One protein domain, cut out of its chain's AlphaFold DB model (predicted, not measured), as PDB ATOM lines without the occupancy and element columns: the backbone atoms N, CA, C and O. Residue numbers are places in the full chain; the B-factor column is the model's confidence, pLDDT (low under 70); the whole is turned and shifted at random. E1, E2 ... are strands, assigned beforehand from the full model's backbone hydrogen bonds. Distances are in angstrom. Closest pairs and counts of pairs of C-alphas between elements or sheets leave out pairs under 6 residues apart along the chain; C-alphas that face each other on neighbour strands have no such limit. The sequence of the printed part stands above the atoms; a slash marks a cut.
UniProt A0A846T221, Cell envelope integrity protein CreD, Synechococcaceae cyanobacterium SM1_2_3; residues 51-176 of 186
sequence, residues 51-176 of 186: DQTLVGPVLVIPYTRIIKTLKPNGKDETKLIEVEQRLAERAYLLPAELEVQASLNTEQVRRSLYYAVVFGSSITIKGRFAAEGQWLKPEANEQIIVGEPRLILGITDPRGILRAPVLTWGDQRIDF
ATOM      1  N   ASP A  51     -39.800 164.107 -40.123       86.94
ATOM      2  CA  ASP A  51     -40.541 165.149 -40.827       86.94
ATOM      3  C   ASP A  51     -41.660 164.557 -41.696       86.94
ATOM      4  O   ASP A  51     -41.443 163.641 -42.497       86.94
ATOM      5  N   GLN A  52     -42.868 165.094 -41.524       89.88
ATOM      6  CA  GLN A  52     -44.066 164.633 -42.218       89.88
ATOM      7  C   GLN A  52     -44.489 165.615 -43.303       89.88
ATOM      8  O   GLN A  52     -44.674 166.802 -43.047       89.88
ATOM      9  N   THR A  53     -44.747 165.079 -44.492       91.38
ATOM     10  CA  THR A  53     -45.404 165.784 -45.589       91.38
ATOM     11  C   THR A  53     -46.729 165.096 -45.861       91.38
ATOM     12  O   THR A  53     -46.773 163.876 -46.032       91.38
ATOM     13  N   LEU A  54     -47.805 165.875 -45.910       90.50
ATOM     14  CA  LEU A  54     -49.131 165.404 -46.289       90.50
ATOM     15  C   LEU A  54     -49.434 165.833 -47.729       90.50
ATOM     16  O   LEU A  54     -49.204 166.983 -48.096       90.50
ATOM     17  N   VAL A  55     -49.955 164.914 -48.542       90.44
ATOM     18  CA  VAL A  55     -50.270 165.131 -49.961       90.44
ATOM     19  C   VAL A  55     -51.709 164.707 -50.247       90.44
ATOM     20  O   VAL A  55     -52.126 163.614 -49.868       90.44
ATOM     21  N   GLY A  56     -52.457 165.538 -50.968       88.56
ATOM     22  CA  GLY A  56     -53.858 165.294 -51.320       88.56
ATOM     23  C   GLY A  56     -54.806 166.274 -50.623       88.56
ATOM     24  O   GLY A  56     -54.355 167.341 -50.202       88.56
ATOM     25  N   PRO A  57     -56.105 165.944 -50.494       92.62
ATOM     26  CA  PRO A  57     -56.768 164.690 -50.871       92.62
ATOM     27  C   PRO A  57     -56.986 164.553 -52.387       92.62
ATOM     28  O   PRO A  57     -57.216 165.541 -53.075       92.62
ATOM     29  N   VAL A  58     -56.950 163.324 -52.910       92.50
ATOM     30  CA  VAL A  58     -57.239 163.025 -54.328       92.50
ATOM     31  C   VAL A  58     -58.275 161.914 -54.417       92.50
ATOM     32  O   VAL A  58     -58.087 160.843 -53.837       92.50
ATOM     33  N   LEU A  59     -59.359 162.142 -55.155       91.69
ATOM     34  CA  LEU A  59     -60.357 161.118 -55.442       91.69
ATOM     35  C   LEU A  59     -59.930 160.347 -56.694       91.69
ATOM     36  O   LEU A  59     -59.778 160.917 -57.771       91.69
ATOM     37  N   VAL A  60     -59.728 159.042 -56.553       91.75
ATOM     38  CA  VAL A  60     -59.325 158.153 -57.644       91.75
ATOM     39  C   VAL A  60     -60.496 157.266 -58.022       91.75
ATOM     40  O   VAL A  60     -61.005 156.515 -57.191       91.75
ATOM     41  N   ILE A  61     -60.899 157.324 -59.287       91.38
ATOM     42  CA  ILE A  61     -62.007 156.541 -59.835       91.38
ATOM     43  C   ILE A  61     -61.412 155.555 -60.848       91.38
ATOM     44  O   ILE A  61     -61.044 155.961 -61.953       91.38
ATOM     45  N   PRO A  62     -61.238 154.272 -60.486       92.12
ATOM     46  CA  PRO A  62     -60.825 153.261 -61.447       92.12
ATOM     47  C   PRO A  62     -61.971 152.985 -62.425       92.12
ATOM     48  O   PRO A  62     -63.126 152.900 -62.016       92.12
ATOM     49  N   TYR A  63     -61.666 152.803 -63.704       91.19
ATOM     50  CA  TYR A  63     -62.654 152.390 -64.699       91.19
ATOM     51  C   TYR A  63     -62.029 151.429 -65.710       91.19
ATOM     52  O   TYR A  63     -60.822 151.443 -65.950       91.19
ATOM     53  N   THR A  64     -62.853 150.550 -66.271       91.12
ATOM     54  CA  THR A  64     -62.453 149.609 -67.320       91.12
ATOM     55  C   THR A  64     -63.149 149.986 -68.614       91.12
ATOM     56  O   THR A  64     -64.379 149.998 -68.659       91.12
ATOM     57  N   ARG A  65     -62.370 150.268 -69.658       90.12
ATOM     58  CA  ARG A  65     -62.869 150.461 -71.022       90.12
ATOM     59  C   ARG A  65     -62.890 149.110 -71.726       90.12
ATOM     60  O   ARG A  65     -61.888 148.394 -71.712       90.12
ATOM     61  N   ILE A  66     -64.019 148.755 -72.319       88.69
ATOM     62  CA  ILE A  66     -64.187 147.574 -73.164       88.69
ATOM     63  C   ILE A  66     -64.436 148.085 -74.578       88.69
ATOM     64  O   ILE A  66     -65.488 148.654 -74.850       88.69
ATOM     65  N   ILE A  67     -63.457 147.904 -75.458       87.38
ATOM     66  CA  ILE A  67     -63.512 148.359 -76.850       87.38
ATOM     67  C   ILE A  67     -63.742 147.139 -77.738       87.38
ATOM     68  O   ILE A  67     -62.994 146.159 -77.656       87.38
ATOM     69  N   LYS A  68     -64.770 147.204 -78.583       84.62
ATOM     70  CA  LYS A  68     -65.075 146.176 -79.584       84.62
ATOM     71  C   LYS A  68     -64.501 146.605 -80.931       84.62
ATOM     72  O   LYS A  68     -64.882 147.648 -81.467       84.62
ATOM     73  N   THR A  69     -63.596 145.797 -81.483       81.06
ATOM     74  CA  THR A  69     -62.952 146.066 -82.777       81.06
ATOM     75  C   THR A  69     -63.059 144.853 -83.686       81.06
ATOM     76  O   THR A  69     -62.746 143.735 -83.282       81.06
ATOM     77  N   LEU A  70     -63.448 145.075 -84.939       79.00
ATOM     78  CA  LEU A  70     -63.419 144.047 -85.974       79.00
ATOM     79  C   LEU A  70     -61.989 143.908 -86.509       79.00
ATOM     80  O   LEU A  70     -61.412 144.881 -86.993       79.00
ATOM     81  N   LYS A  71     -61.406 142.710 -86.420       75.38
ATOM     82  CA  LYS A  71     -60.083 142.398 -86.988       75.38
ATOM     83  C   LYS A  71     -60.191 141.304 -88.056       75.38
ATOM     84  O   LYS A  71     -61.015 140.403 -87.890       75.38
ATOM     85  N   PRO A  72     -59.370 141.338 -89.124       71.31
ATOM     86  CA  PRO A  72     -59.315 140.255 -90.102       71.31
ATOM     87  C   PRO A  72     -58.904 138.943 -89.429       71.31
ATOM     88  O   PRO A  72     -57.995 138.919 -88.594       71.31
ATOM     89  N   ASN A  73     -59.565 137.847 -89.787       70.19
ATOM     90  CA  ASN A  73     -59.186 136.520 -89.333       70.19
ATOM     91  C   ASN A  73     -57.846 136.131 -89.975       70.19
ATOM     92  O   ASN A  73     -57.734 136.088 -91.195       70.19
ATOM     93  N   GLY A  74     -56.838 135.781 -89.171       64.56
ATOM     94  CA  GLY A  74     -55.488 135.451 -89.657       64.56
ATOM     95  C   GLY A  74     -55.392 134.233 -90.593       64.56
ATOM     96  O   GLY A  74     -54.305 133.928 -91.071       64.56
ATOM     97  N   LYS A  75     -56.502 133.522 -90.843       64.44
ATOM     98  CA  LYS A  75     -56.609 132.424 -91.822       64.44
ATOM     99  C   LYS A  75     -57.413 132.776 -93.079       64.44
ATOM    100  O   LYS A  75     -57.364 132.009 -94.031       64.44
ATOM    101  N   ASP A  76     -58.193 133.855 -93.058       61.56
ATOM    102  CA  ASP A  76     -59.180 134.173 -94.095       61.56
ATOM    103  C   ASP A  76     -59.500 135.679 -94.028       61.56
ATOM    104  O   ASP A  76     -60.306 136.114 -93.202       61.56
ATOM    105  N   GLU A  77     -58.829 136.495 -94.848       62.16
ATOM    106  CA  GLU A  77     -58.899 137.970 -94.781       62.16
ATOM    107  C   GLU A  77     -60.312 138.527 -95.031       62.16
ATOM    108  O   GLU A  77     -60.616 139.659 -94.660       62.16
ATOM    109  N   THR A  78     -61.204 137.720 -95.611       63.25
ATOM    110  CA  THR A  78     -62.599 138.085 -95.897       63.25
ATOM    111  C   THR A  78     -63.534 137.912 -94.691       63.25
ATOM    112  O   THR A  78     -64.673 138.376 -94.730       63.25
ATOM    113  N   LYS A  79     -63.084 137.266 -93.604       61.94
ATOM    114  CA  LYS A  79     -63.863 137.105 -92.364       61.94
ATOM    115  C   LYS A  79     -63.349 138.044 -91.280       61.94
ATOM    116  O   LYS A  79     -62.218 137.916 -90.822       61.94
ATOM    117  N   LEU A  80     -64.208 138.953 -90.829       70.75
ATOM    118  CA  LEU A  80     -63.946 139.809 -89.673       70.75
ATOM    119  C   LEU A  80     -64.349 139.084 -88.380       70.75
ATOM    120  O   LEU A  80     -65.422 138.489 -88.311       70.75
ATOM    121  N   ILE A  81     -63.495 139.145 -87.359       72.31
ATOM    122  CA  ILE A  81     -63.766 138.647 -86.004       72.31
ATOM    123  C   ILE A  81     -63.918 139.850 -85.074       72.31
ATOM    124  O   ILE A  81     -63.093 140.764 -85.104       72.31
ATOM    125  N   GLU A  82     -64.949 139.841 -84.232       74.31
ATOM    126  CA  GLU A  82     -65.098 140.804 -83.139       74.31
ATOM    127  C   GLU A  82     -64.101 140.468 -82.023       74.31
ATOM    128  O   GLU A  82     -64.127 139.384 -81.439       74.31
ATOM    129  N   VAL A  83     -63.183 141.393 -81.752       77.94
ATOM    130  CA  VAL A  83     -62.195 141.287 -80.680       77.94
ATOM    131  C   VAL A  83     -62.551 142.299 -79.601       77.94
ATOM    132  O   VAL A  83     -62.628 143.498 -79.869       77.94
ATOM    133  N   GLU A  84     -62.733 141.813 -78.374       82.44
ATOM    134  CA  GLU A  84     -62.914 142.658 -77.196       82.44
ATOM    135  C   GLU A  84     -61.562 142.966 -76.550       82.44
ATOM    136  O   GLU A  84     -60.828 142.063 -76.136       82.44
ATOM    137  N   GLN A  85     -61.237 144.249 -76.422       84.75
ATOM    138  CA  GLN A  85     -60.068 144.719 -75.688       84.75
ATOM    139  C   GLN A  85     -60.510 145.375 -74.381       84.75
ATOM    140  O   GLN A  85     -61.331 146.287 -74.390       84.75
ATOM    141  N   ARG A  86     -59.949 144.921 -73.254       88.00
ATOM    142  CA  ARG A  86     -60.218 145.482 -71.922       88.00
ATOM    143  C   ARG A  86     -59.020 146.298 -71.441       88.00
ATOM    144  O   ARG A  86     -57.920 145.759 -71.347       88.00
ATOM    145  N   LEU A  87     -59.238 147.568 -71.117       85.31
ATOM    146  CA  LEU A  87     -58.218 148.502 -70.638       85.31
ATOM    147  C   LEU A  87     -58.599 149.009 -69.248       85.31
ATOM    148  O   LEU A  87     -59.668 149.589 -69.072       85.31
ATOM    149  N   ALA A  88     -57.740 148.773 -68.256       89.31
ATOM    150  CA  ALA A  88     -57.943 149.244 -66.890       89.31
ATOM    151  C   ALA A  88     -57.233 150.590 -66.687       89.31
ATOM    152  O   ALA A  88     -56.004 150.660 -66.708       89.31
ATOM    153  N   GLU A  89     -58.005 151.645 -66.452       88.81
ATOM    154  CA  GLU A  89     -57.533 153.023 -66.326       88.81
ATOM    155  C   GLU A  89     -57.999 153.650 -64.999       88.81
ATOM    156  O   GLU A  89     -58.746 153.054 -64.213       88.81
ATOM    157  N   ARG A  90     -57.488 154.846 -64.692       90.44
ATOM    158  CA  ARG A  90     -57.822 155.593 -63.473       90.44
ATOM    159  C   ARG A  90     -58.023 157.060 -63.804       90.44
ATOM    160  O   ARG A  90     -57.123 157.686 -64.356       90.44
ATOM    161  N   ALA A  91     -59.158 157.603 -63.386       89.31
ATOM    162  CA  ALA A  91     -59.390 159.037 -63.363       89.31
ATOM    163  C   ALA A  91     -58.971 159.595 -61.998       89.31
ATOM    164  O   ALA A  91     -59.274 159.005 -60.957       89.31
ATOM    165  N   TYR A  92     -58.271 160.727 -62.010       89.88
ATOM    166  CA  TYR A  92     -57.854 161.446 -60.810       89.88
ATOM    167  C   TYR A  92     -58.623 162.755 -60.737       89.88
ATOM    168  O   TYR A  92     -58.569 163.556 -61.667       89.88
ATOM    169  N   LEU A  93     -59.313 162.965 -59.624       90.56
ATOM    170  CA  LEU A  93     -60.056 164.179 -59.362       90.56
ATOM    171  C   LEU A  93     -59.488 164.885 -58.134       90.56
ATOM    172  O   LEU A  93     -59.418 164.316 -57.040       90.56
ATOM    173  N   LEU A  94     -59.096 166.138 -58.333       91.94
ATOM    174  CA  LEU A  94     -58.697 167.045 -57.267       91.94
ATOM    175  C   LEU A  94     -59.932 167.775 -56.717       91.94
ATOM    176  O   LEU A  94     -60.902 167.974 -57.455       91.94
ATOM    177  N   PRO A  95     -59.928 168.163 -55.435       92.88
ATOM    178  CA  PRO A  95     -60.997 168.977 -54.884       92.88
ATOM    179  C   PRO A  95     -61.008 170.352 -55.567       92.88
ATOM    180  O   PRO A  95     -59.960 170.968 -55.749       92.88
ATOM    181  N   ALA A  96     -62.198 170.833 -55.922       92.00
ATOM    182  CA  ALA A  96     -62.410 172.185 -56.431       92.00
ATOM    183  C   ALA A  96     -62.202 173.235 -55.325       92.00
ATOM    184  O   ALA A  96     -61.678 174.314 -55.578       92.00
ATOM    185  N   GLU A  97     -62.563 172.889 -54.087       93.81
ATOM    186  CA  GLU A  97     -62.299 173.699 -52.895       93.81
ATOM    187  C   GLU A  97     -61.604 172.829 -51.852       93.81
ATOM    188  O   GLU A  97     -62.050 171.710 -51.584       93.81
ATOM    189  N   LEU A  98     -60.531 173.341 -51.253       94.88
ATOM    190  CA  LEU A  98     -59.767 172.658 -50.215       94.88
ATOM    191  C   LEU A  98     -59.510 173.614 -49.051       94.88
ATOM    192  O   LEU A  98     -58.838 174.630 -49.208       94.88
ATOM    193  N   GLU A  99     -60.008 173.251 -47.876       95.88
ATOM    194  CA  GLU A  99     -59.741 173.936 -46.616       95.88
ATOM    195  C   GLU A  99     -58.958 173.000 -45.693       95.88
ATOM    196  O   GLU A  99     -59.367 171.865 -45.426       95.88
ATOM    197  N   VAL A 100     -57.820 173.479 -45.191       95.19
ATOM    198  CA  VAL A 100     -56.969 172.742 -44.253       95.19
ATOM    199  C   VAL A 100     -56.792 173.582 -43.000       95.19
ATOM    200  O   VAL A 100     -56.244 174.680 -43.048       95.19
ATOM    201  N   GLN A 101     -57.230 173.045 -41.868       96.12
ATOM    202  CA  GLN A 101     -57.025 173.635 -40.551       96.12
ATOM    203  C   GLN A 101     -56.087 172.734 -39.757       96.12
ATOM    204  O   GLN A 101     -56.370 171.553 -39.568       96.12
ATOM    205  N   ALA A 102     -54.971 173.278 -39.281       93.75
ATOM    206  CA  ALA A 102     -53.998 172.539 -38.488       93.75
ATOM    207  C   ALA A 102     -53.716 173.274 -37.176       93.75
ATOM    208  O   ALA A 102     -53.416 174.465 -37.172       93.75
ATOM    209  N   SER A 103     -53.802 172.552 -36.063       95.06
ATOM    210  CA  SER A 103     -53.378 173.025 -34.744       95.06
ATOM    211  C   SER A 103     -52.101 172.301 -34.351       95.06
ATOM    212  O   SER A 103     -52.101 171.074 -34.257       95.06
ATOM    213  N   LEU A 104     -51.023 173.053 -34.148       92.56
ATOM    214  CA  LEU A 104     -49.714 172.523 -33.775       92.56
ATOM    215  C   LEU A 104     -49.556 172.526 -32.256       92.56
ATOM    216  O   LEU A 104     -49.846 173.525 -31.599       92.56
ATOM    217  N   ASN A 105     -49.045 171.426 -31.713       92.00
ATOM    218  CA  ASN A 105     -48.592 171.343 -30.332       92.00
ATOM    219  C   ASN A 105     -47.118 170.949 -30.306       92.00
ATOM    220  O   ASN A 105     -46.669 170.113 -31.089       92.00
ATOM    221  N   THR A 106     -46.359 171.554 -29.403       92.50
ATOM    222  CA  THR A 106     -44.953 171.220 -29.208       92.50
ATOM    223  C   THR A 106     -44.764 170.534 -27.872       92.50
ATOM    224  O   THR A 106     -45.376 170.902 -26.870       92.50
ATOM    225  N   GLU A 107     -43.907 169.523 -27.859       90.19
ATOM    226  CA  GLU A 107     -43.504 168.828 -26.645       90.19
ATOM    227  C   GLU A 107     -41.983 168.736 -26.605       90.19
ATOM    228  O   GLU A 107     -41.333 168.362 -27.583       90.19
ATOM    229  N   GLN A 108     -41.397 169.103 -25.469       90.94
ATOM    230  CA  GLN A 108     -39.961 168.985 -25.287       90.94
ATOM    231  C   GLN A 108     -39.626 167.577 -24.797       90.94
ATOM    232  O   GLN A 108     -39.890 167.219 -23.651       90.94
ATOM    233  N   VAL A 109     -38.991 166.786 -25.657       89.44
ATOM    234  CA  VAL A 109     -38.529 165.440 -25.328       89.44
ATOM    235  C   VAL A 109     -37.077 165.512 -24.878       89.44
ATOM    236  O   VAL A 109     -36.197 165.962 -25.616       89.44
ATOM    237  N   ARG A 110     -36.813 165.053 -23.651       88.19
ATOM    238  CA  ARG A 110     -35.462 164.981 -23.086       88.19
ATOM    239  C   ARG A 110     -34.892 163.574 -23.226       88.19
ATOM    240  O   ARG A 110     -35.505 162.609 -22.774       88.19
ATOM    241  N   ARG A 111     -33.666 163.470 -23.738       84.88
ATOM    242  CA  ARG A 111     -32.827 162.269 -23.628       84.88
ATOM    243  C   ARG A 111     -31.475 162.646 -23.030       84.88
ATOM    244  O   ARG A 111     -30.684 163.360 -23.641       84.88
ATOM    245  N   SER A 112     -31.208 162.146 -21.820       84.94
ATOM    246  CA  SER A 112     -30.025 162.507 -21.023       84.94
ATOM    247  C   SER A 112     -29.949 164.029 -20.776       84.94
ATOM    248  O   SER A 112     -30.908 164.607 -20.265       84.94
ATOM    249  N   LEU A 113     -28.835 164.679 -21.128       85.44
ATOM    250  CA  LEU A 113     -28.627 166.129 -21.033       85.44
ATOM    251  C   LEU A 113     -29.218 166.908 -22.226       85.44
ATOM    252  O   LEU A 113     -29.247 168.137 -22.205       85.44
ATOM    253  N   TYR A 114     -29.669 166.215 -23.271       88.31
ATOM    254  CA  TYR A 114     -30.112 166.832 -24.515       88.31
ATOM    255  C   TYR A 114     -31.635 166.871 -24.614       88.31
ATOM    256  O   TYR A 114     -32.346 166.015 -24.084       88.31
ATOM    257  N   TYR A 115     -32.123 167.875 -25.332       86.62
ATOM    258  CA  TYR A 115     -33.539 168.127 -25.539       86.62
ATOM    259  C   TYR A 115     -33.798 168.287 -27.034       86.62
ATOM    260  O   TYR A 115     -33.000 168.912 -27.736       86.62
ATOM    261  N   ALA A 116     -34.926 167.767 -27.497       88.44
ATOM    262  CA  ALA A 116     -35.474 168.054 -28.813       88.44
ATOM    263  C   ALA A 116     -36.930 168.499 -28.667       88.44
ATOM    264  O   ALA A 116     -37.611 168.116 -27.716       88.44
ATOM    265  N   VAL A 117     -37.399 169.318 -29.601       89.31
ATOM    266  CA  VAL A 117     -38.809 169.701 -29.677       89.31
ATOM    267  C   VAL A 117     -39.469 168.794 -30.699       89.31
ATOM    268  O   VAL A 117     -39.069 168.768 -31.861       89.31
ATOM    269  N   VAL A 118     -40.456 168.032 -30.250       90.94
ATOM    270  CA  VAL A 118     -41.322 167.228 -31.103       90.94
ATOM    271  C   VAL A 118     -42.567 168.042 -31.416       90.94
ATOM    272  O   VAL A 118     -43.137 168.688 -30.536       90.94
ATOM    273  N   PHE A 119     -42.991 167.994 -32.674       89.44
ATOM    274  CA  PHE A 119     -44.199 168.655 -33.146       89.44
ATOM    275  C   PHE A 119     -45.295 167.612 -33.350       89.44
ATOM    276  O   PHE A 119     -45.153 166.695 -34.157       89.44
ATOM    277  N   GLY A 120     -46.390 167.761 -32.616       91.62
ATOM    278  CA  GLY A 120     -47.656 167.109 -32.909       91.62
ATOM    279  C   GLY A 120     -48.570 168.060 -33.676       91.62
ATOM    280  O   GLY A 120     -48.419 169.285 -33.626       91.62
ATOM    281  N   SER A 121     -49.532 167.499 -34.404       92.25
ATOM    282  CA  SER A 121     -50.573 168.301 -35.035       92.25
ATOM    283  C   SER A 121     -51.923 167.599 -35.016       92.25
ATOM    284  O   SER A 121     -52.016 166.379 -35.157       92.25
ATOM    285  N   SER A 122     -52.978 168.390 -34.847       93.69
ATOM    286  CA  SER A 122     -54.352 167.987 -35.143       93.69
ATOM    287  C   SER A 122     -54.776 168.676 -36.432       93.69
ATOM    288  O   SER A 122     -54.847 169.905 -36.471       93.69
ATOM    289  N   ILE A 123     -55.019 167.896 -37.485       93.44
ATOM    290  CA  ILE A 123     -55.315 168.401 -38.830       93.44
ATOM    291  C   ILE A 123     -56.753 168.034 -39.200       93.44
ATOM    292  O   ILE A 123     -57.136 166.867 -39.141       93.44
ATOM    293  N   THR A 124     -57.533 169.030 -39.611       94.50
ATOM    294  CA  THR A 124     -58.862 168.878 -40.213       94.50
ATOM    295  C   THR A 124     -58.789 169.312 -41.669       94.50
ATOM    296  O   THR A 124     -58.340 170.415 -41.970       94.50
ATOM    297  N   ILE A 125     -59.232 168.442 -42.573       94.00
ATOM    298  CA  ILE A 125     -59.205 168.673 -44.020       94.00
ATOM    299  C   ILE A 125     -60.635 168.583 -44.527       94.00
ATOM    300  O   ILE A 125     -61.296 167.564 -44.325       94.00
ATOM    301  N   LYS A 126     -61.102 169.633 -45.195       94.38
ATOM    302  CA  LYS A 126     -62.395 169.665 -45.874       94.38
ATOM    303  C   LYS A 126     -62.153 169.891 -47.355       94.38
ATOM    304  O   LYS A 126     -61.426 170.803 -47.731       94.38
ATOM    305  N   GLY A 127     -62.740 169.043 -48.190       93.56
ATOM    306  CA  GLY A 127     -62.607 169.136 -49.637       93.56
ATOM    307  C   GLY A 127     -63.964 169.018 -50.314       93.56
ATOM    308  O   GLY A 127     -64.737 168.121 -49.977       93.56
ATOM    309  N   ARG A 128     -64.241 169.889 -51.284       92.50
ATOM    310  CA  ARG A 128     -65.397 169.772 -52.177       92.50
ATOM    311  C   ARG A 128     -64.935 169.252 -53.528       92.50
ATOM    312  O   ARG A 128     -64.133 169.889 -54.201       92.50
ATOM    313  N   PHE A 129     -65.472 168.114 -53.945       89.62
ATOM    314  CA  PHE A 129     -65.186 167.520 -55.247       89.62
ATOM    315  C   PHE A 129     -66.363 167.808 -56.177       89.62
ATOM    316  O   PHE A 129     -67.444 167.247 -56.005       89.62
ATOM    317  N   ALA A 130     -66.173 168.724 -57.123       84.31
ATOM    318  CA  ALA A 130     -67.181 169.060 -58.120       84.31
ATOM    319  C   ALA A 130     -66.821 168.393 -59.443       84.31
ATOM    320  O   ALA A 130     -65.684 168.508 -59.899       84.31
ATOM    321  N   ALA A 131     -67.791 167.693 -60.039       72.56
ATOM    322  CA  ALA A 131     -67.596 167.039 -61.314       72.56
ATOM    323  C   ALA A 131     -67.863 167.972 -62.508       72.56
ATOM    324  O   ALA A 131     -68.911 167.875 -63.138       72.56
ATOM    325  N   GLU A 132     -66.976 168.928 -62.791       61.34
ATOM    326  CA  GLU A 132     -67.154 169.849 -63.924       61.34
ATOM    327  C   GLU A 132     -66.777 169.200 -65.270       61.34
ATOM    328  O   GLU A 132     -65.658 169.324 -65.767       61.34
ATOM    329  N   GLY A 133     -67.728 168.473 -65.869       60.09
ATOM    330  CA  GLY A 133     -67.643 167.958 -67.241       60.09
ATOM    331  C   GLY A 133     -68.027 166.484 -67.408       60.09
ATOM    332  O   GLY A 133     -68.333 165.764 -66.462       60.09
ATOM    333  N   GLN A 134     -68.034 166.025 -68.661       56.47
ATOM    334  CA  GLN A 134     -68.364 164.650 -69.041       56.47
ATOM    335  C   GLN A 134     -67.092 163.795 -69.100       56.47
ATOM    336  O   GLN A 134     -66.521 163.586 -70.164       56.47
ATOM    337  N   TRP A 135     -66.621 163.343 -67.940       65.69
ATOM    338  CA  TRP A 135     -65.278 162.759 -67.792       65.69
ATOM    339  C   TRP A 135     -65.159 161.283 -68.168       65.69
ATOM    340  O   TRP A 135     -64.056 160.757 -68.249       65.69
ATOM    341  N   LEU A 136     -66.290 160.620 -68.407       70.50
ATOM    342  CA  LEU A 136     -66.377 159.208 -68.781       70.50
ATOM    343  C   LEU A 136     -67.501 159.030 -69.806       70.50
ATOM    344  O   LEU A 136     -68.549 158.459 -69.510       70.50
ATOM    345  N   LYS A 137     -67.316 159.584 -71.007       76.50
ATOM    346  CA  LYS A 137     -68.210 159.301 -72.133       76.50
ATOM    347  C   LYS A 137     -67.709 158.086 -72.905       76.50
ATOM    348  O   LYS A 137     -66.625 158.185 -73.472       76.50
ATOM    349  N   PRO A 138     -68.483 156.995 -72.973       79.94
ATOM    350  CA  PRO A 138     -68.170 155.921 -73.900       79.94
ATOM    351  C   PRO A 138     -68.341 156.403 -75.348       79.94
ATOM    352  O   PRO A 138     -69.300 157.113 -75.665       79.94
ATOM    353  N   GLU A 139     -67.419 156.012 -76.225       81.62
ATOM    354  CA  GLU A 139     -67.609 156.074 -77.678       81.62
ATOM    355  C   GLU A 139     -68.622 155.011 -78.154       81.62
ATOM    356  O   GLU A 139     -69.011 154.116 -77.406       81.62
ATOM    357  N   ALA A 140     -69.078 155.088 -79.410       80.25
ATOM    358  CA  ALA A 140     -70.154 154.226 -79.925       80.25
ATOM    359  C   ALA A 140     -69.836 152.713 -79.890       80.25
ATOM    360  O   ALA A 140     -70.751 151.897 -79.805       80.25
ATOM    361  N   ASN A 141     -68.557 152.333 -79.953       82.38
ATOM    362  CA  ASN A 141     -68.064 150.952 -79.884       82.38
ATOM    363  C   ASN A 141     -67.367 150.634 -78.549       82.38
ATOM    364  O   ASN A 141     -66.591 149.674 -78.458       82.38
ATOM    365  N   GLU A 142     -67.626 151.443 -77.526       84.62
ATOM    366  CA  GLU A 142     -66.982 151.355 -76.228       84.62
ATOM    367  C   GLU A 142     -68.010 151.193 -75.105       84.62
ATOM    368  O   GLU A 142     -69.057 151.835 -75.076       84.62
ATOM    369  N   GLN A 143     -67.681 150.357 -74.126       87.75
ATOM    370  CA  GLN A 143     -68.388 150.275 -72.858       87.75
ATOM    371  C   GLN A 143     -67.438 150.636 -71.715       87.75
ATOM    372  O   GLN A 143     -66.346 150.083 -71.607       87.75
ATOM    373  N   ILE A 144     -67.878 151.522 -70.821       88.44
ATOM    374  CA  ILE A 144     -67.122 151.904 -69.623       88.44
ATOM    375  C   ILE A 144     -67.782 151.273 -68.396       88.44
ATOM    376  O   ILE A 144     -68.960 151.502 -68.124       88.44
ATOM    377  N   ILE A 145     -67.009 150.502 -67.632       89.88
ATOM    378  CA  ILE A 145     -67.414 149.960 -66.331       89.88
ATOM    379  C   ILE A 145     -66.644 150.708 -65.247       89.88
ATOM    380  O   ILE A 145     -65.424 150.578 -65.137       89.88
ATOM    381  N   VAL A 146     -67.355 151.499 -64.447       90.19
ATOM    382  CA  VAL A 146     -66.772 152.253 -63.331       90.19
ATOM    383  C   VAL A 146     -66.583 151.323 -62.133       90.19
ATOM    384  O   VAL A 146     -67.493 150.585 -61.760       90.19
ATOM    385  N   GLY A 147     -65.385 151.333 -61.558       89.12
ATOM    386  CA  GLY A 147     -65.064 150.617 -60.329       89.12
ATOM    387  C   GLY A 147     -65.293 151.469 -59.082       89.12
ATOM    388  O   GLY A 147     -65.754 152.603 -59.149       89.12
ATOM    389  N   GLU A 148     -64.936 150.924 -57.922       90.50
ATOM    390  CA  GLU A 148     -65.113 151.602 -56.635       90.50
ATOM    391  C   GLU A 148     -64.188 152.829 -56.492       90.50
ATOM    392  O   GLU A 148     -62.958 152.664 -56.496       90.50
ATOM    393  N   PRO A 149     -64.742 154.046 -56.324       89.50
ATOM    394  CA  PRO A 149     -63.959 155.246 -56.057       89.50
ATOM    395  C   PRO A 149     -63.222 155.164 -54.720       89.50
ATOM    396  O   PRO A 149     -63.719 154.591 -53.750       89.50
ATOM    397  N   ARG A 150     -62.036 155.770 -54.645       90.00
ATOM    398  CA  ARG A 150     -61.218 155.801 -53.426       90.00
ATOM    399  C   ARG A 150     -60.656 157.190 -53.198       90.00
ATOM    400  O   ARG A 150     -60.024 157.752 -54.087       90.00
ATOM    401  N   LEU A 151     -60.830 157.712 -51.990       90.88
ATOM    402  CA  LEU A 151     -60.146 158.922 -51.557       90.88
ATOM    403  C   LEU A 151     -58.754 158.553 -51.039       90.88
ATOM    404  O   LEU A 151     -58.619 157.708 -50.154       90.88
ATOM    405  N   ILE A 152     -57.722 159.176 -51.596       91.50
ATOM    406  CA  ILE A 152     -56.330 158.929 -51.229       91.50
ATOM    407  C   ILE A 152     -55.741 160.187 -50.597       91.50
ATOM    408  O   ILE A 152     -55.841 161.288 -51.139       91.50
ATOM    409  N   LEU A 153     -55.087 159.985 -49.457       90.94
ATOM    410  CA  LEU A 153     -54.223 160.947 -48.785       90.94
ATOM    411  C   LEU A 153     -52.854 160.290 -48.610       90.94
ATOM    412  O   LEU A 153     -52.749 159.171 -48.105       90.94
ATOM    413  N   GLY A 154     -51.814 160.965 -49.080       89.94
ATOM    414  CA  GLY A 154     -50.428 160.553 -48.925       89.94
ATOM    415  C   GLY A 154     -49.822 161.170 -47.674       89.94
ATOM    416  O   GLY A 154     -50.038 162.347 -47.404       89.94
ATOM    417  N   ILE A 155     -49.039 160.388 -46.939       90.19
ATOM    418  CA  ILE A 155     -48.219 160.851 -45.819       90.19
ATOM    419  C   ILE A 155     -46.813 160.260 -45.962       90.19
ATOM    420  O   ILE A 155     -46.681 159.128 -46.435       90.19
ATOM    421  N   THR A 156     -45.776 161.007 -45.578       90.88
ATOM    422  CA  THR A 156     -44.379 160.544 -45.654       90.88
ATOM    423  C   THR A 156     -44.146 159.267 -44.844       90.88
ATOM    424  O   THR A 156     -43.594 158.304 -45.378       90.88
ATOM    425  N   ASP A 157     -44.571 159.234 -43.576       88.12
ATOM    426  CA  ASP A 157     -44.431 158.071 -42.699       88.12
ATOM    427  C   ASP A 157     -45.740 157.802 -41.926       88.12
ATOM    428  O   ASP A 157     -46.087 158.538 -40.998       88.12
ATOM    429  N   PRO A 158     -46.467 156.714 -42.244       87.56
ATOM    430  CA  PRO A 158     -47.706 156.360 -41.555       87.56
ATOM    431  C   PRO A 158     -47.559 156.158 -40.042       87.56
ATOM    432  O   PRO A 158     -48.556 156.244 -39.329       87.56
ATOM    433  N   ARG A 159     -46.342 155.916 -39.525       87.00
ATOM    434  CA  ARG A 159     -46.090 155.819 -38.075       87.00
ATOM    435  C   ARG A 159     -46.371 157.133 -37.341       87.00
ATOM    436  O   ARG A 159     -46.587 157.103 -36.135       87.00
ATOM    437  N   GLY A 160     -46.386 158.264 -38.053       87.50
ATOM    438  CA  GLY A 160     -46.748 159.572 -37.502       87.50
ATOM    439  C   GLY A 160     -48.245 159.737 -37.229       87.50
ATOM    440  O   GLY A 160     -48.652 160.693 -36.574       87.50
ATOM    441  N   ILE A 161     -49.084 158.808 -37.702       89.44
ATOM    442  CA  ILE A 161     -50.525 158.820 -37.456       89.44
ATOM    443  C   ILE A 161     -50.792 158.259 -36.056       89.44
ATOM    444  O   ILE A 161     -50.908 157.052 -35.856       89.44
ATOM    445  N   LEU A 162     -50.912 159.154 -35.075       87.50
ATOM    446  CA  LEU A 162     -51.152 158.785 -33.673       87.50
ATOM    447  C   LEU A 162     -52.587 158.300 -33.407       87.50
ATOM    448  O   LEU A 162     -52.839 157.597 -32.429       87.50
ATOM    449  N   ARG A 163     -53.546 158.708 -34.245       87.31
ATOM    450  CA  ARG A 163     -54.965 158.343 -34.140       87.31
ATOM    451  C   ARG A 163     -55.510 157.995 -35.512       87.31
ATOM    452  O   ARG A 163     -55.185 158.674 -36.482       87.31
ATOM    453  N   ALA A 164     -56.358 156.971 -35.574       86.19
ATOM    454  CA  ALA A 164     -57.010 156.575 -36.814       86.19
ATOM    455  C   ALA A 164     -57.777 157.775 -37.407       86.19
ATOM    456  O   ALA A 164     -58.630 158.344 -36.716       86.19
ATOM    457  N   PRO A 165     -57.469 158.188 -38.648       88.62
ATOM    458  CA  PRO A 165     -58.194 159.267 -39.286       88.62
ATOM    459  C   PRO A 165     -59.624 158.814 -39.580       88.62
ATOM    460  O   PRO A 165     -59.882 157.640 -39.852       88.62
ATOM    461  N   VAL A 166     -60.557 159.758 -39.520       89.06
ATOM    462  CA  VAL A 166     -61.980 159.519 -39.773       89.06
ATOM    463  C   VAL A 166     -62.379 160.329 -40.995       89.06
ATOM    464  O   VAL A 166     -62.151 161.537 -41.023       89.06
ATOM    465  N   LEU A 167     -62.971 159.678 -41.998       90.69
ATOM    466  CA  LEU A 167     -63.568 160.360 -43.141       90.69
ATOM    467  C   LEU A 167     -65.067 160.505 -42.910       90.69
ATOM    468  O   LEU A 167     -65.748 159.551 -42.534       90.69
ATOM    469  N   THR A 168     -65.588 161.692 -43.179       92.25
ATOM    470  CA  THR A 168     -67.022 161.919 -43.369       92.25
ATOM    471  C   THR A 168     -67.227 162.391 -44.799       92.25
ATOM    472  O   THR A 168     -66.615 163.369 -45.226       92.25
ATOM    473  N   TRP A 169     -68.028 161.649 -45.558       90.50
ATOM    474  CA  TRP A 169     -68.374 161.975 -46.936       90.50
ATOM    475  C   TRP A 169     -69.883 162.176 -47.027       90.50
ATOM    476  O   TRP A 169     -70.649 161.220 -46.896       90.50
ATOM    477  N   GLY A 170     -70.313 163.430 -47.191       88.44
ATOM    478  CA  GLY A 170     -71.701 163.794 -46.902       88.44
ATOM    479  C   GLY A 170     -72.035 163.426 -45.452       88.44
ATOM    480  O   GLY A 170     -71.278 163.768 -44.547       88.44
ATOM    481  N   ASP A 171     -73.101 162.652 -45.253       89.06
ATOM    482  CA  ASP A 171     -73.538 162.195 -43.926       89.06
ATOM    483  C   ASP A 171     -72.986 160.813 -43.531       89.06
ATOM    484  O   ASP A 171     -73.293 160.291 -42.457       89.06
ATOM    485  N   GLN A 172     -72.160 160.192 -44.380       90.44
ATOM    486  CA  GLN A 172     -71.635 158.853 -44.131       90.44
ATOM    487  C   GLN A 172     -70.225 158.900 -43.543       90.44
ATOM    488  O   GLN A 172     -69.304 159.495 -44.108       90.44
ATOM    489  N   ARG A 173     -70.032 158.197 -42.424       89.81
ATOM    490  CA  ARG A 173     -68.705 157.931 -41.866       89.81
ATOM    491  C   ARG A 173     -68.058 156.752 -42.591       89.81
ATOM    492  O   ARG A 173     -68.662 155.687 -42.703       89.81
ATOM    493  N   ILE A 174     -66.827 156.948 -43.049       88.06
ATOM    494  CA  ILE A 174     -66.015 155.940 -43.730       88.06
ATOM    495  C   ILE A 174     -64.676 155.845 -42.996       88.06
ATOM    496  O   ILE A 174     -64.049 156.859 -42.677       88.06
ATOM    497  N   ASP A 175     -64.236 154.624 -42.720       84.12
ATOM    498  CA  ASP A 175     -62.945 154.400 -42.081       84.12
ATOM    499  C   ASP A 175     -61.809 154.463 -43.104       84.12
ATOM    500  O   ASP A 175     -61.925 154.008 -44.246       84.12
ATOM    501  N   PHE A 176     -60.681 155.029 -42.682       81.50
ATOM    502  CA  PHE A 176     -59.469 155.016 -43.481       81.50
ATOM    503  C   PHE A 176     -58.780 153.660 -43.391       81.50
ATOM    504  O   PHE A 176     -58.497 153.147 -42.308       81.50
TER     505      PHE A 176
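Overview. This is residues 51 to 176 of the 186 residues of the protein "Cell envelope integrity protein CreD" of Synechococcaceae cyanobacterium SM1_2_3 (UniProt A0A846T221). Two long two-stranded hairpins, E1 with E2 and E3 with E4, reach to opposite ends of a bowed rod. Short strands E5 and E6 line the other side of E1, and a small hairpin, E7 with E8, sits to one side of the rod's middle. The printed part has 126 residues, no named helix and eight strands, E1 to E8 in chain order; it is all strand, with antiparallel pairs. It is extended, with a radius of gyration of the C-alphas of 23.9 A and spans of 86 by 35 by 21 A.

Arrangement. Begin at E1, residues 54 to 73, in a branched, twisted sheet. E2, residues 76 to 93, lies on one side of it, with N 65 and O 87 2.8 A apart. On the other side, pairing is staggered: E6, residues 150 to 155, has N 58 and O 152 at 2.9 A, and E5, residues 142 to 146, has N 64 and O 145 at 2.8 A. E1 bends by 59 degrees at residue 57, E2 by 78 degrees at residue 79. Look next at the hairpin of E3, residues 97 to 111, and E4, residues 114 to 128, where N 103 and O 122 are 2.9 A apart. E1 and E3 are apart; the closest C-alphas of E1 and E4 are those of Pro 57 and Gly 127, 7.4 A. E7, residues 166 to 169, is near E4, with 7 pairs of C-alphas within 10 A, and forms a hairpin with E8, residues 172 to 175, with N 169 and O 172 at 2.9 A.

Along the chain. Find C-alpha 54 at (-49.131, 165.404, -46.289); E1 runs 52.8 A to C-alpha 73 at (-59.186, 136.520, -89.333). E2 measures 45.9 A, E3 43.1 A and E4 44.9 A. E8 ends at C-alpha 175, (-62.945, 154.400, -42.081).

Size, cuts and confidence. The farthest C-alphas, Thr 78 and Leu 113, are 86.9 A apart; residues 110 to 115 stand free. The printed part has no cut. The link from E4 to E5 is long, 13 residues. Confidence is under 70 at residues 74 to 79 and 132 to 135.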